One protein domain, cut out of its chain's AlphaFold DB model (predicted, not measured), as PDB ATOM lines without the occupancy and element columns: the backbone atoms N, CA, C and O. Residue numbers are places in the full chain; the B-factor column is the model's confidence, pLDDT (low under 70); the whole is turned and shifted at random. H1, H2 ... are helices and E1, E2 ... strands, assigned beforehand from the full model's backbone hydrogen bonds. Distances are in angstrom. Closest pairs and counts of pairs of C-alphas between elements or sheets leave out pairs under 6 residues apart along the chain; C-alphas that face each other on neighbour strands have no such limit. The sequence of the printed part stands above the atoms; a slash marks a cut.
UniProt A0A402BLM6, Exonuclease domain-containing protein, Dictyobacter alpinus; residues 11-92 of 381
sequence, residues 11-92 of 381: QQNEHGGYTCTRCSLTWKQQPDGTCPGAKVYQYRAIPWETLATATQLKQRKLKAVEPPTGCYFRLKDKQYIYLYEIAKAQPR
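What this domain is: This is residues 11 to 92 of the 381 residues of the protein "Exonuclease domain-containing protein" of Dictyobacter alpinus (UniProt A0A402BLM6). There is little regular structure: a looped lobe with the short strand E1 lies at one end of an elongated shape, a small antiparallel sheet, E2 - E4 - E3, with the short helix H1 across it, lies toward the other, and residues 21 to 50, a long stretch with no named element, link E1 to E2. Of 82 printed residues, 24 are in named elements, in the order E1 E2 H1 E3 E4, class mixed. It is only just loose, close to compact, with radius of gyration of the C-alphas 14.4 A and spans 45 by 26 by 21 A.

How they stand to each other: Start at E1, residues 18 to 20, which pairs with no named strand. Next, E2, residues 51 to 53, has N 52 at 2.9 A from O 84 of antiparallel E4, residues 79 to 85. H1, residues 54 to 59, is on the sheet, over E2, at height 6.8 A; its O i to N i+4 pairs are within hydrogen-bond range. E3, residues 70 to 74, forms a hairpin with E4; N 81 and O 72 are 2.8 A apart.

Where its parts are: Find C-alpha 18 at (178.486, 318.915, 246.130), where E1 begins. E3 is 13.3 A long; E4, 19.9 A, ends at C-alpha 85, (173.436, 307.520, 270.818).

The domain as a whole: The printed part has no cut; E1 to E2 is a long link. No printed residue is under 70 in pLDDT.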
ATOM      1  N   GLN A  11     175.654 314.494 246.116       88.81
ATOM      2  CA  GLN A  11     174.542 315.136 245.419       88.81
ATOM      3  C   GLN A  11     174.883 316.597 245.123       88.81
ATOM      4  O   GLN A  11     175.514 317.267 245.946       88.81
ATOM      5  N   GLN A  12     174.473 317.102 243.958       84.44
ATOM      6  CA  GLN A  12     174.611 318.525 243.641       84.44
ATOM      7  C   GLN A  12     173.622 319.348 244.472       84.44
ATOM      8  O   GLN A  12     172.450 318.992 244.579       84.44
ATOM      9  N   ASN A  13     174.101 320.434 245.079       82.62
ATOM     10  CA  ASN A  13     173.267 321.366 245.831       82.62
ATOM     11  C   ASN A  13     172.798 322.539 244.953       82.62
ATOM     12  O   ASN A  13     173.328 322.788 243.871       82.62
ATOM     13  N   GLU A  14     171.824 323.294 245.459       80.00
ATOM     14  CA  GLU A  14     171.169 324.426 244.778       80.00
ATOM     15  C   GLU A  14     172.126 325.577 244.408       80.00
ATOM     16  O   GLU A  14     171.783 326.460 243.625       80.00
ATOM     17  N   HIS A  15     173.347 325.562 244.949       79.31
ATOM     18  CA  HIS A  15     174.387 326.566 244.728       79.31
ATOM     19  C   HIS A  15     175.525 326.065 243.819       79.31
ATOM     20  O   HIS A  15     176.584 326.691 243.762       79.31
ATOM     21  N   GLY A  16     175.338 324.933 243.127       80.94
ATOM     22  CA  GLY A  16     176.307 324.372 242.177       80.94
ATOM     23  C   GLY A  16     177.504 323.648 242.811       80.94
ATOM     24  O   GLY A  16     178.477 323.364 242.120       80.94
ATOM     25  N   GLY A  17     177.456 323.357 244.114       87.50
ATOM     26  CA  GLY A  17     178.439 322.541 244.836       87.50
ATOM     27  C   GLY A  17     177.971 321.098 245.061       87.50
ATOM     28  O   GLY A  17     176.895 320.701 244.625       87.50
ATOM     29  N   TYR A  18     178.761 320.315 245.795       87.31
ATOM     30  CA  TYR A  18     178.486 318.915 246.130       87.31
ATOM     31  C   TYR A  18     178.260 318.755 247.628       87.31
ATOM     32  O   TYR A  18     179.040 319.270 248.423       87.31
ATOM     33  N   THR A  19     177.240 318.002 248.028       89.56
ATOM     34  CA  THR A  19     176.996 317.617 249.425       89.56
ATOM     35  C   THR A  19     176.966 316.103 249.540       89.56
ATOM     36  O   THR A  19     176.319 315.432 248.741       89.56
ATOM     37  N   CYS A  20     177.672 315.549 250.523       89.31
ATOM     38  CA  CYS A  20     177.651 314.112 250.773       89.31
ATOM     39  C   CYS A  20     176.420 313.729 251.604       89.31
ATOM     40  O   CYS A  20     176.255 314.222 252.721       89.31
ATOM     41  N   THR A  21     175.600 312.796 251.127       85.94
ATOM     42  CA  THR A  21     174.402 312.292 251.832       85.94
ATOM     43  C   THR A  21     174.744 311.534 253.118       85.94
ATOM     44  O   THR A  21     173.936 311.484 254.042       85.94
ATOM     45  N   ARG A  22     175.958 310.973 253.210       84.81
ATOM     46  CA  ARG A  22     176.419 310.170 254.358       84.81
ATOM     47  C   ARG A  22     176.998 311.011 255.490       84.81
ATOM     48  O   ARG A  22     176.663 310.804 256.652       84.81
ATOM     49  N   CYS A  23     177.895 311.941 255.162       87.38
ATOM     50  CA  CYS A  23     178.601 312.745 256.164       87.38
ATOM     51  C   CYS A  23     178.099 314.188 256.281       87.38
ATOM     52  O   CYS A  23     178.518 314.896 257.194       87.38
ATOM     53  N   SER A  24     177.198 314.616 255.394       88.56
ATOM     54  CA  SER A  24     176.601 315.959 255.359       88.56
ATOM     55  C   SER A  24     177.600 317.109 255.173       88.56
ATOM     56  O   SER A  24     177.259 318.263 255.415       88.56
ATOM     57  N   LEU A  25     178.828 316.814 254.743       87.88
ATOM     58  CA  LEU A  25     179.807 317.824 254.349       87.88
ATOM     59  C   LEU A  25     179.504 318.344 252.938       87.88
ATOM     60  O   LEU A  25     178.997 317.596 252.097       87.88
ATOM     61  N   THR A  26     179.853 319.608 252.691       87.44
ATOM     62  CA  THR A  26     179.619 320.306 251.422       87.44
ATOM     63  C   THR A  26     180.920 320.889 250.876       87.44
ATOM     64  O   THR A  26     181.710 321.466 251.622       87.44
ATOM     65  N   TRP A  27     181.117 320.790 249.562       89.94
ATOM     66  CA  TRP A  27     182.281 321.301 248.841       89.94
ATOM     67  C   TRP A  27     181.856 322.054 247.579       89.94
ATOM     68  O   TRP A  27     180.814 321.772 246.995       89.94
ATOM     69  N   LYS A  28     182.679 323.007 247.128       87.38
ATOM     70  CA  LYS A  28     182.474 323.702 245.840       87.38
ATOM     71  C   LYS A  28     182.885 322.851 244.633       87.38
ATOM     72  O   LYS A  28     182.384 323.061 243.540       87.38
ATOM     73  N   GLN A  29     183.806 321.917 244.839       86.44
ATOM     74  CA  GLN A  29     184.306 320.969 243.846       86.44
ATOM     75  C   GLN A  29     184.221 319.558 244.428       86.44
ATOM     76  O   GLN A  29     184.045 319.403 245.636       86.44
ATOM     77  N   GLN A  30     184.328 318.537 243.585       82.94
ATOM     78  CA  GLN A  30     184.297 317.152 244.039       82.94
ATOM     79  C   GLN A  30     185.476 316.871 244.997       82.94
ATOM     80  O   GLN A  30     186.617 317.139 244.624       82.94
ATOM     81  N   PRO A  31     185.229 316.371 246.225       84.12
ATOM     82  CA  PRO A  31     186.293 316.077 247.184       84.12
ATOM     83  C   PRO A  31     187.120 314.854 246.767       84.12
ATOM     84  O   PRO A  31     186.582 313.896 246.212       84.12
ATOM     85  N   ASP A  32     188.408 314.867 247.107       80.12
ATOM     86  CA  ASP A  32     189.384 313.784 246.898       80.12
ATOM     87  C   ASP A  32     189.633 312.926 248.161       80.12
ATOM     88  O   ASP A  32     190.355 311.932 248.117       80.12
ATOM     89  N   GLY A  33     189.022 313.296 249.293       80.50
ATOM     90  CA  GLY A  33     189.171 312.627 250.586       80.50
ATOM     91  C   GLY A  33     188.227 311.441 250.825       80.50
ATOM     92  O   GLY A  33     187.286 311.183 250.075       80.50
ATOM     93  N   THR A  34     188.465 310.725 251.928       84.19
ATOM     94  CA  THR A  34     187.620 309.609 252.372       84.19
ATOM     95  C   THR A  34     186.456 310.081 253.241       84.19
ATOM     96  O   THR A  34     186.588 310.946 254.114       84.19
ATOM     97  N   CYS A  35     185.289 309.475 253.026       85.00
ATOM     98  CA  CYS A  35     184.095 309.777 253.794       85.00
ATOM     99  C   CYS A  35     184.169 309.098 255.169       85.00
ATOM    100  O   CYS A  35     184.391 307.889 255.233       85.00
ATOM    101  N   PRO A  36     183.893 309.812 256.278       87.00
ATOM    102  CA  PRO A  36     183.840 309.192 257.603       87.00
ATOM    103  C   PRO A  36     182.620 308.273 257.794       87.00
ATOM    104  O   PRO A  36     182.459 307.691 258.859       87.00
ATOM    105  N   GLY A  37     181.715 308.169 256.815       87.94
ATOM    106  CA  GLY A  37     180.570 307.250 256.862       87.94
ATOM    107  C   GLY A  37     179.465 307.619 257.861       87.94
ATOM    108  O   GLY A  37     178.457 306.924 257.927       87.94
ATOM    109  N   ALA A  38     179.620 308.715 258.609       89.31
ATOM    110  CA  ALA A  38     178.642 309.225 259.565       89.31
ATOM    111  C   ALA A  38     178.552 310.753 259.495       89.31
ATOM    112  O   ALA A  38     179.519 311.423 259.119       89.31
ATOM    113  N   LYS A  39     177.407 311.312 259.905       92.81
ATOM    114  CA  LYS A  39     177.154 312.761 259.907       92.81
ATOM    115  C   LYS A  39     178.237 313.517 260.678       92.81
ATOM    116  O   LYS A  39     178.467 313.239 261.856       92.81
ATOM    117  N   VAL A  40     178.878 314.485 260.029       93.06
ATOM    118  CA  VAL A  40     179.923 315.313 260.635       93.06
ATOM    119  C   VAL A  40     179.280 316.510 261.325       93.06
ATOM    120  O   VAL A  40     178.569 317.299 260.709       93.06
ATOM    121  N   TYR A  41     179.550 316.653 262.616       93.31
ATOM    122  CA  TYR A  41     179.097 317.767 263.435       93.31
ATOM    123  C   TYR A  41     180.235 318.761 263.664       93.31
ATOM    124  O   TYR A  41     181.384 318.380 263.902       93.31
ATOM    125  N   GLN A  42     179.900 320.052 263.689       91.25
ATOM    126  CA  GLN A  42     180.750 321.027 264.366       91.25
ATOM    127  C   GLN A  42     180.697 320.764 265.870       91.25
ATOM    128  O   GLN A  42     179.622 320.532 266.412       91.25
ATOM    129  N   TYR A  43     181.837 320.851 266.559       90.88
ATOM    130  CA  TYR A  43     181.940 320.464 267.971       90.88
ATOM    131  C   TYR A  43     180.890 321.126 268.884       90.88
ATOM    132  O   TYR A  43     180.321 320.473 269.757       90.88
ATOM    133  N   ARG A  44     180.600 322.415 268.654       91.56
ATOM    134  CA  ARG A  44     179.610 323.193 269.423       91.56
ATOM    135  C   ARG A  44     178.154 322.829 269.116       91.56
ATOM    136  O   ARG A  44     177.283 323.144 269.911       91.56
ATOM    137  N   ALA A  45     177.903 322.191 267.976       92.81
ATOM    138  CA  ALA A  45     176.576 321.793 267.514       92.81
ATOM    139  C   ALA A  45     176.263 320.315 267.813       92.81
ATOM    140  O   ALA A  45     175.264 319.787 267.329       92.81
ATOM    141  N   ILE A  46     177.130 319.622 268.559       94.31
ATOM    142  CA  ILE A  46     176.885 318.241 268.980       94.31
ATOM    143  C   ILE A  46     175.889 318.256 270.149       94.31
ATOM    144  O   ILE A  46     176.189 318.876 271.171       94.31
ATOM    145  N   PRO A  47     174.754 317.542 270.048       94.44
ATOM    146  CA  PRO A  47     173.826 317.365 271.162       94.44
ATOM    147  C   PRO A  47     174.398 316.360 272.178       94.44
ATOM    148  O   PRO A  47     174.114 315.161 272.138       94.44
ATOM    149  N   TRP A  48     175.270 316.830 273.073       93.88
ATOM    150  CA  TRP A  48     175.988 316.010 274.065       93.88
ATOM    151  C   TRP A  48     175.084 315.348 275.119       93.88
ATOM    152  O   TRP A  48     175.506 314.433 275.833       93.88
ATOM    153  N   GLU A  49     173.837 315.793 275.217       93.00
ATOM    154  CA  GLU A  49     172.778 315.190 276.018       93.00
ATOM    155  C   GLU A  49     172.297 313.845 275.450       93.00
ATOM    156  O   GLU A  49     171.920 312.957 276.215       93.00
ATOM    157  N   THR A  50     172.365 313.656 274.126       94.50
ATOM    158  CA  THR A  50     171.895 312.440 273.434       94.50
ATOM    159  C   THR A  50     173.019 311.649 272.771       94.50
ATOM    160  O   THR A  50     172.902 310.429 272.631       94.50
ATOM    161  N   LEU A  51     174.130 312.302 272.424       95.94
ATOM    162  CA  LEU A  51     175.301 311.694 271.803       95.94
ATOM    163  C   LEU A  51     176.510 311.685 272.739       95.94
ATOM    164  O   LEU A  51     176.760 312.617 273.500       95.94
ATOM    165  N   ALA A  52     177.318 310.635 272.636       95.69
ATOM    166  CA  ALA A  52     178.578 310.516 273.353       95.69
ATOM    167  C   ALA A  52     179.637 309.814 272.500       95.69
ATOM    168  O   ALA A  52     179.346 308.949 271.675       95.69
ATOM    169  N   THR A  53     180.902 310.149 272.733       95.56
ATOM    170  CA  THR A  53     182.035 309.389 272.194       95.56
ATOM    171  C   THR A  53     182.136 308.013 272.856       95.56
ATOM    172  O   THR A  53     181.699 307.821 273.995       95.56
ATOM    173  N   ALA A  54     182.805 307.061 272.200       92.56
ATOM    174  CA  ALA A  54     183.092 305.750 272.796       92.56
ATOM    175  C   ALA A  54     183.817 305.854 274.157       92.56
ATOM    176  O   ALA A  54     183.551 305.069 275.069       92.56
ATOM    177  N   THR A  55     184.696 306.849 274.329       92.06
ATOM    178  CA  THR A  55     185.392 307.119 275.599       92.06
ATOM    179  C   THR A  55     184.433 307.591 276.693       92.06
ATOM    180  O   THR A  55     184.495 307.083 277.813       92.06
ATOM    181  N   GLN A  56     183.512 308.505 276.377       93.69
ATOM    182  CA  GLN A  56     182.492 308.974 277.323       93.69
ATOM    183  C   GLN A  56     181.504 307.853 277.685       93.69
ATOM    184  O   GLN A  56     181.179 307.681 278.858       93.69
ATOM    185  N   LEU A  57     181.080 307.026 276.720       93.31
ATOM    186  CA  LEU A  57     180.268 305.835 277.005       93.31
ATOM    187  C   LEU A  57     181.014 304.858 277.923       93.31
ATOM    188  O   LEU A  57     180.447 304.387 278.908       93.31
ATOM    189  N   LYS A  58     182.310 304.622 277.681       90.19
ATOM    190  CA  LYS A  58     183.161 303.788 278.545       90.19
ATOM    191  C   LYS A  58     183.207 304.302 279.987       90.19
ATOM    192  O   LYS A  58     183.116 303.479 280.896       90.19
ATOM    193  N   GLN A  59     183.317 305.614 280.204       89.25
ATOM    194  CA  GLN A  59     183.276 306.225 281.543       89.25
ATOM    195  C   GLN A  59     181.927 305.991 282.242       89.25
ATOM    196  O   GLN A  59     181.892 305.745 283.443       89.25
ATOM    197  N   ARG A  60     180.829 305.955 281.477       91.00
ATOM    198  CA  ARG A  60     179.476 305.617 281.959       91.00
ATOM    199  C   ARG A  60     179.219 304.108 282.088       91.00
ATOM    200  O   ARG A  60     178.084 303.703 282.301       91.00
ATOM    201  N   LYS A  61     180.249 303.260 281.952       90.06
ATOM    202  CA  LYS A  61     180.137 301.786 281.918       90.06
ATOM    203  C   LYS A  61     179.216 301.270 280.798       90.06
ATOM    204  O   LYS A  61     178.669 300.176 280.906       90.06
ATOM    205  N   LEU A  62     179.104 302.014 279.698       92.38
ATOM    206  CA  LEU A  62     178.353 301.657 278.494       92.38
ATOM    207  C   LEU A  62     179.304 301.328 277.329       92.38
ATOM    208  O   LEU A  62     180.470 301.736 277.300       92.38
ATOM    209  N   LYS A  63     178.822 300.534 276.377       92.06
ATOM    210  CA  LYS A  63     179.491 300.158 275.133       92.06
ATOM    211  C   LYS A  63     178.729 300.787 273.970       92.06
ATOM    212  O   LYS A  63     177.504 300.698 273.912       92.06
ATOM    213  N   ALA A  64     179.477 301.392 273.054       92.06
ATOM    214  CA  ALA A  64     178.955 301.873 271.784       92.06
ATOM    215  C   ALA A  64     178.334 300.723 270.974       92.06
ATOM    216  O   ALA A  64     178.885 299.617 270.939       92.06
ATOM    217  N   VAL A  65     177.198 300.999 270.337       91.44
ATOM    218  CA  VAL A  65     176.538 300.096 269.391       91.44
ATOM    219  C   VAL A  65     176.749 300.668 267.997       91.44
ATOM    220  O   VAL A  65     176.468 301.839 267.766       91.44
ATOM    221  N   GLU A  66     177.303 299.848 267.109       88.69
ATOM    222  CA  GLU A  66     177.536 300.206 265.710       88.69
ATOM    223  C   GLU A  66     176.218 300.162 264.911       88.69
ATOM    224  O   GLU A  66     175.353 299.337 265.226       88.69
ATOM    225  N   PRO A  67     176.073 300.985 263.855       89.25
ATOM    226  CA  PRO A  67     177.027 301.994 263.372       89.25
ATOM    227  C   PRO A  67     176.974 303.319 264.169       89.25
ATOM    228  O   PRO A  67     175.989 303.578 264.865       89.25
ATOM    229  N   PRO A  68     178.003 304.185 264.083       92.38
ATOM    230  CA  PRO A  68     177.994 305.501 264.719       92.38
ATOM    231  C   PRO A  68     176.920 306.422 264.127       92.38
ATOM    232  O   PRO A  68     176.737 306.498 262.914       92.38
ATOM    233  N   THR A  69     176.254 307.190 264.989       92.38
ATOM    234  CA  THR A  69     175.224 308.170 264.597       92.38
ATOM    235  C   THR A  69     175.843 309.463 264.044       92.38
ATOM    236  O   THR A  69     175.197 310.224 263.324       92.38
ATOM    237  N   GLY A  70     177.106 309.740 264.372       93.56
ATOM    238  CA  GLY A  70     177.816 310.919 263.890       93.56
ATOM    239  C   GLY A  70     179.307 310.877 264.175       93.56
ATOM    240  O   GLY A  70     179.826 309.920 264.745       93.56
ATOM    241  N   CYS A  71     180.009 311.939 263.812       95.19
ATOM    242  CA  CYS A  71     181.396 312.162 264.192       95.19
ATOM    243  C   CYS A  71     181.726 313.658 264.212       95.19
ATOM    244  O   CYS A  71     180.952 314.488 263.739       95.19
ATOM    245  N   TYR A  72     182.887 314.014 264.750       94.56
ATOM    246  CA  TYR A  72     183.481 315.337 264.562       94.56
ATOM    247  C   TYR A  72     184.983 315.204 264.332       94.56
ATOM    248  O   TYR A  72     185.608 314.246 264.790       94.56
ATOM    249  N   PHE A  73     185.575 316.164 263.627       91.81
ATOM    250  CA  PHE A  73     187.011 316.161 263.371       91.81
ATOM    251  C   PHE A  73     187.769 316.830 264.522       91.81
ATOM    252  O   PHE A  73     187.466 317.965 264.899       91.81
ATOM    253  N   ARG A  74     188.762 316.140 265.093       91.56
ATOM    254  CA  ARG A  74     189.593 316.661 266.184       91.56
ATOM    255  C   ARG A  74     190.975 317.046 265.663       91.56
ATOM    256  O   ARG A  74     191.787 316.175 265.363       91.56
ATOM    257  N   LEU A  75     191.257 318.351 265.629       86.94
ATOM    258  CA  LEU A  75     192.494 318.914 265.064       86.94
ATOM    259  C   LEU A  75     193.777 318.394 265.732       86.94
ATOM    260  O   LEU A  75     194.739 318.115 265.026       86.94
ATOM    261  N   LYS A  76     193.775 318.216 267.064       86.56
ATOM    262  CA  LYS A  76     194.955 317.780 267.838       86.56
ATOM    263  C   LYS A  76     195.589 316.498 267.290       86.56
ATOM    264  O   LYS A  76     196.802 316.426 267.161       86.56
ATOM    265  N   ASP A  77     194.755 315.514 266.956       83.56
ATOM    266  CA  ASP A  77     195.212 314.195 266.503       83.56
ATOM    267  C   ASP A  77     194.895 313.949 265.019       83.56
ATOM    268  O   ASP A  77     195.067 312.835 264.535       83.56
ATOM    269  N   LYS A  78     194.379 314.970 264.318       87.38
ATOM    270  CA  LYS A  78     193.978 314.931 262.902       87.38
ATOM    271  C   LYS A  78     193.101 313.718 262.541       87.38
ATOM    272  O   LYS A  78     193.302 313.091 261.505       87.38
ATOM    273  N   GLN A  79     192.122 313.391 263.387       90.31
ATOM    274  CA  GLN A  79     191.244 312.226 263.200       90.31
ATOM    275  C   GLN A  79     189.771 312.532 263.498       90.31
ATOM    276  O   GLN A  79     189.451 313.421 264.295       90.31
ATOM    277  N   TYR A  80     188.871 311.750 262.895       91.50
ATOM    278  CA  TYR A  80     187.447 311.760 263.229       91.50
ATOM    279  C   TYR A  80     187.183 310.996 264.526       91.50
ATOM    280  O   TYR A  80     187.605 309.854 264.699       91.50
ATOM    281  N   ILE A  81     186.443 311.625 265.434       94.44
ATOM    282  CA  ILE A  81     185.962 311.017 266.669       94.44
ATOM    283  C   ILE A  81     184.480 310.698 266.500       94.44
ATOM    284  O   ILE A  81     183.657 311.602 266.352       94.44
ATOM    285  N   TYR A  82     184.148 309.410 266.536       95.69
ATOM    286  CA  TYR A  82     182.785 308.921 266.353       95.69
ATOM    287  C   TYR A  82     181.906 309.129 267.590       95.69
ATOM    288  O   TYR A  82     182.358 309.039 268.739       95.69
ATOM    289  N   LEU A  83     180.636 309.408 267.319       96.00
ATOM    290  CA  LEU A  83     179.566 309.710 268.255       96.00
ATOM    291  C   LEU A  83     178.477 308.646 268.137       96.00
ATOM    292  O   LEU A  83     178.098 308.234 267.040       96.00
ATOM    293  N   TYR A  84     177.952 308.250 269.284       96.44
ATOM    294  CA  TYR A  84     176.974 307.185 269.426       96.44
ATOM    295  C   TYR A  84     175.823 307.671 270.301       96.44
ATOM    296  O   TYR A  84     176.042 308.409 271.266       96.44
ATOM    297  N   GLU A  85     174.606 307.237 269.990       95.19
ATOM    298  CA  GLU A  85     173.436 307.520 270.818       95.19
ATOM    299  C   GLU A  85     173.550 306.862 272.194       95.19
ATOM    300  O   GLU A  85     173.702 305.645 272.316       95.19
ATOM    301  N   ILE A  86     173.417 307.672 273.245       93.12
ATOM    302  CA  ILE A  86     173.481 307.211 274.635       93.12
ATOM    303  C   ILE A  86     172.348 306.217 274.920       93.12
ATOM    304  O   ILE A  86     172.588 305.199 275.562       93.12
ATOM    305  N   ALA A  87     171.142 306.472 274.400       92.50
ATOM    306  CA  ALA A  87     169.966 305.623 274.609       92.50
ATOM    307  C   ALA A  87     170.093 304.225 273.973       92.50
ATOM    308  O   ALA A  87     169.500 303.271 274.469       92.50
ATOM    309  N   LYS A  88     170.879 304.093 272.896       93.00
ATOM    310  CA  LYS A  88     171.142 302.811 272.223       93.00
ATOM    311  C   LYS A  88     172.344 302.068 272.809       93.00
ATOM    312  O   LYS A  88     172.582 300.916 272.451       93.00
ATOM    313  N   ALA A  89     173.126 302.711 273.675       91.88
ATOM    314  CA  ALA A  89     174.328 302.117 274.234       91.88
ATOM    315  C   ALA A  89     173.990 300.973 275.202       91.88
ATOM    316  O   ALA A  89     173.040 301.039 275.979       91.88
ATOM    317  N   GLN A  90     174.802 299.919 275.180       91.19
ATOM    318  CA  GLN A  90     174.570 298.725 275.996       91.19
ATOM    319  C   GLN A  90     175.467 298.720 277.239       91.19
ATOM    320  O   GLN A  90     176.600 299.198 277.164       91.19
ATOM    321  N   PRO A  91     175.038 298.143 278.375       88.81
ATOM    322  CA  PRO A  91     175.908 297.962 279.532       88.81
ATOM    323  C   PRO A  91     177.187 297.207 279.162       88.81
ATOM    324  O   PRO A  91     177.156 296.164 278.503       88.81
ATOM    325  N   ARG A  92     178.346 297.707 279.600       84.44
ATOM    326  CA  ARG A  92     179.581 296.928 279.502       84.44
ATOM    327  C   ARG A  92     179.459 295.726 280.418       84.44
ATOM    328  O   ARG A  92     179.141 295.865 281.597       84.44
TER     329      ARG A  92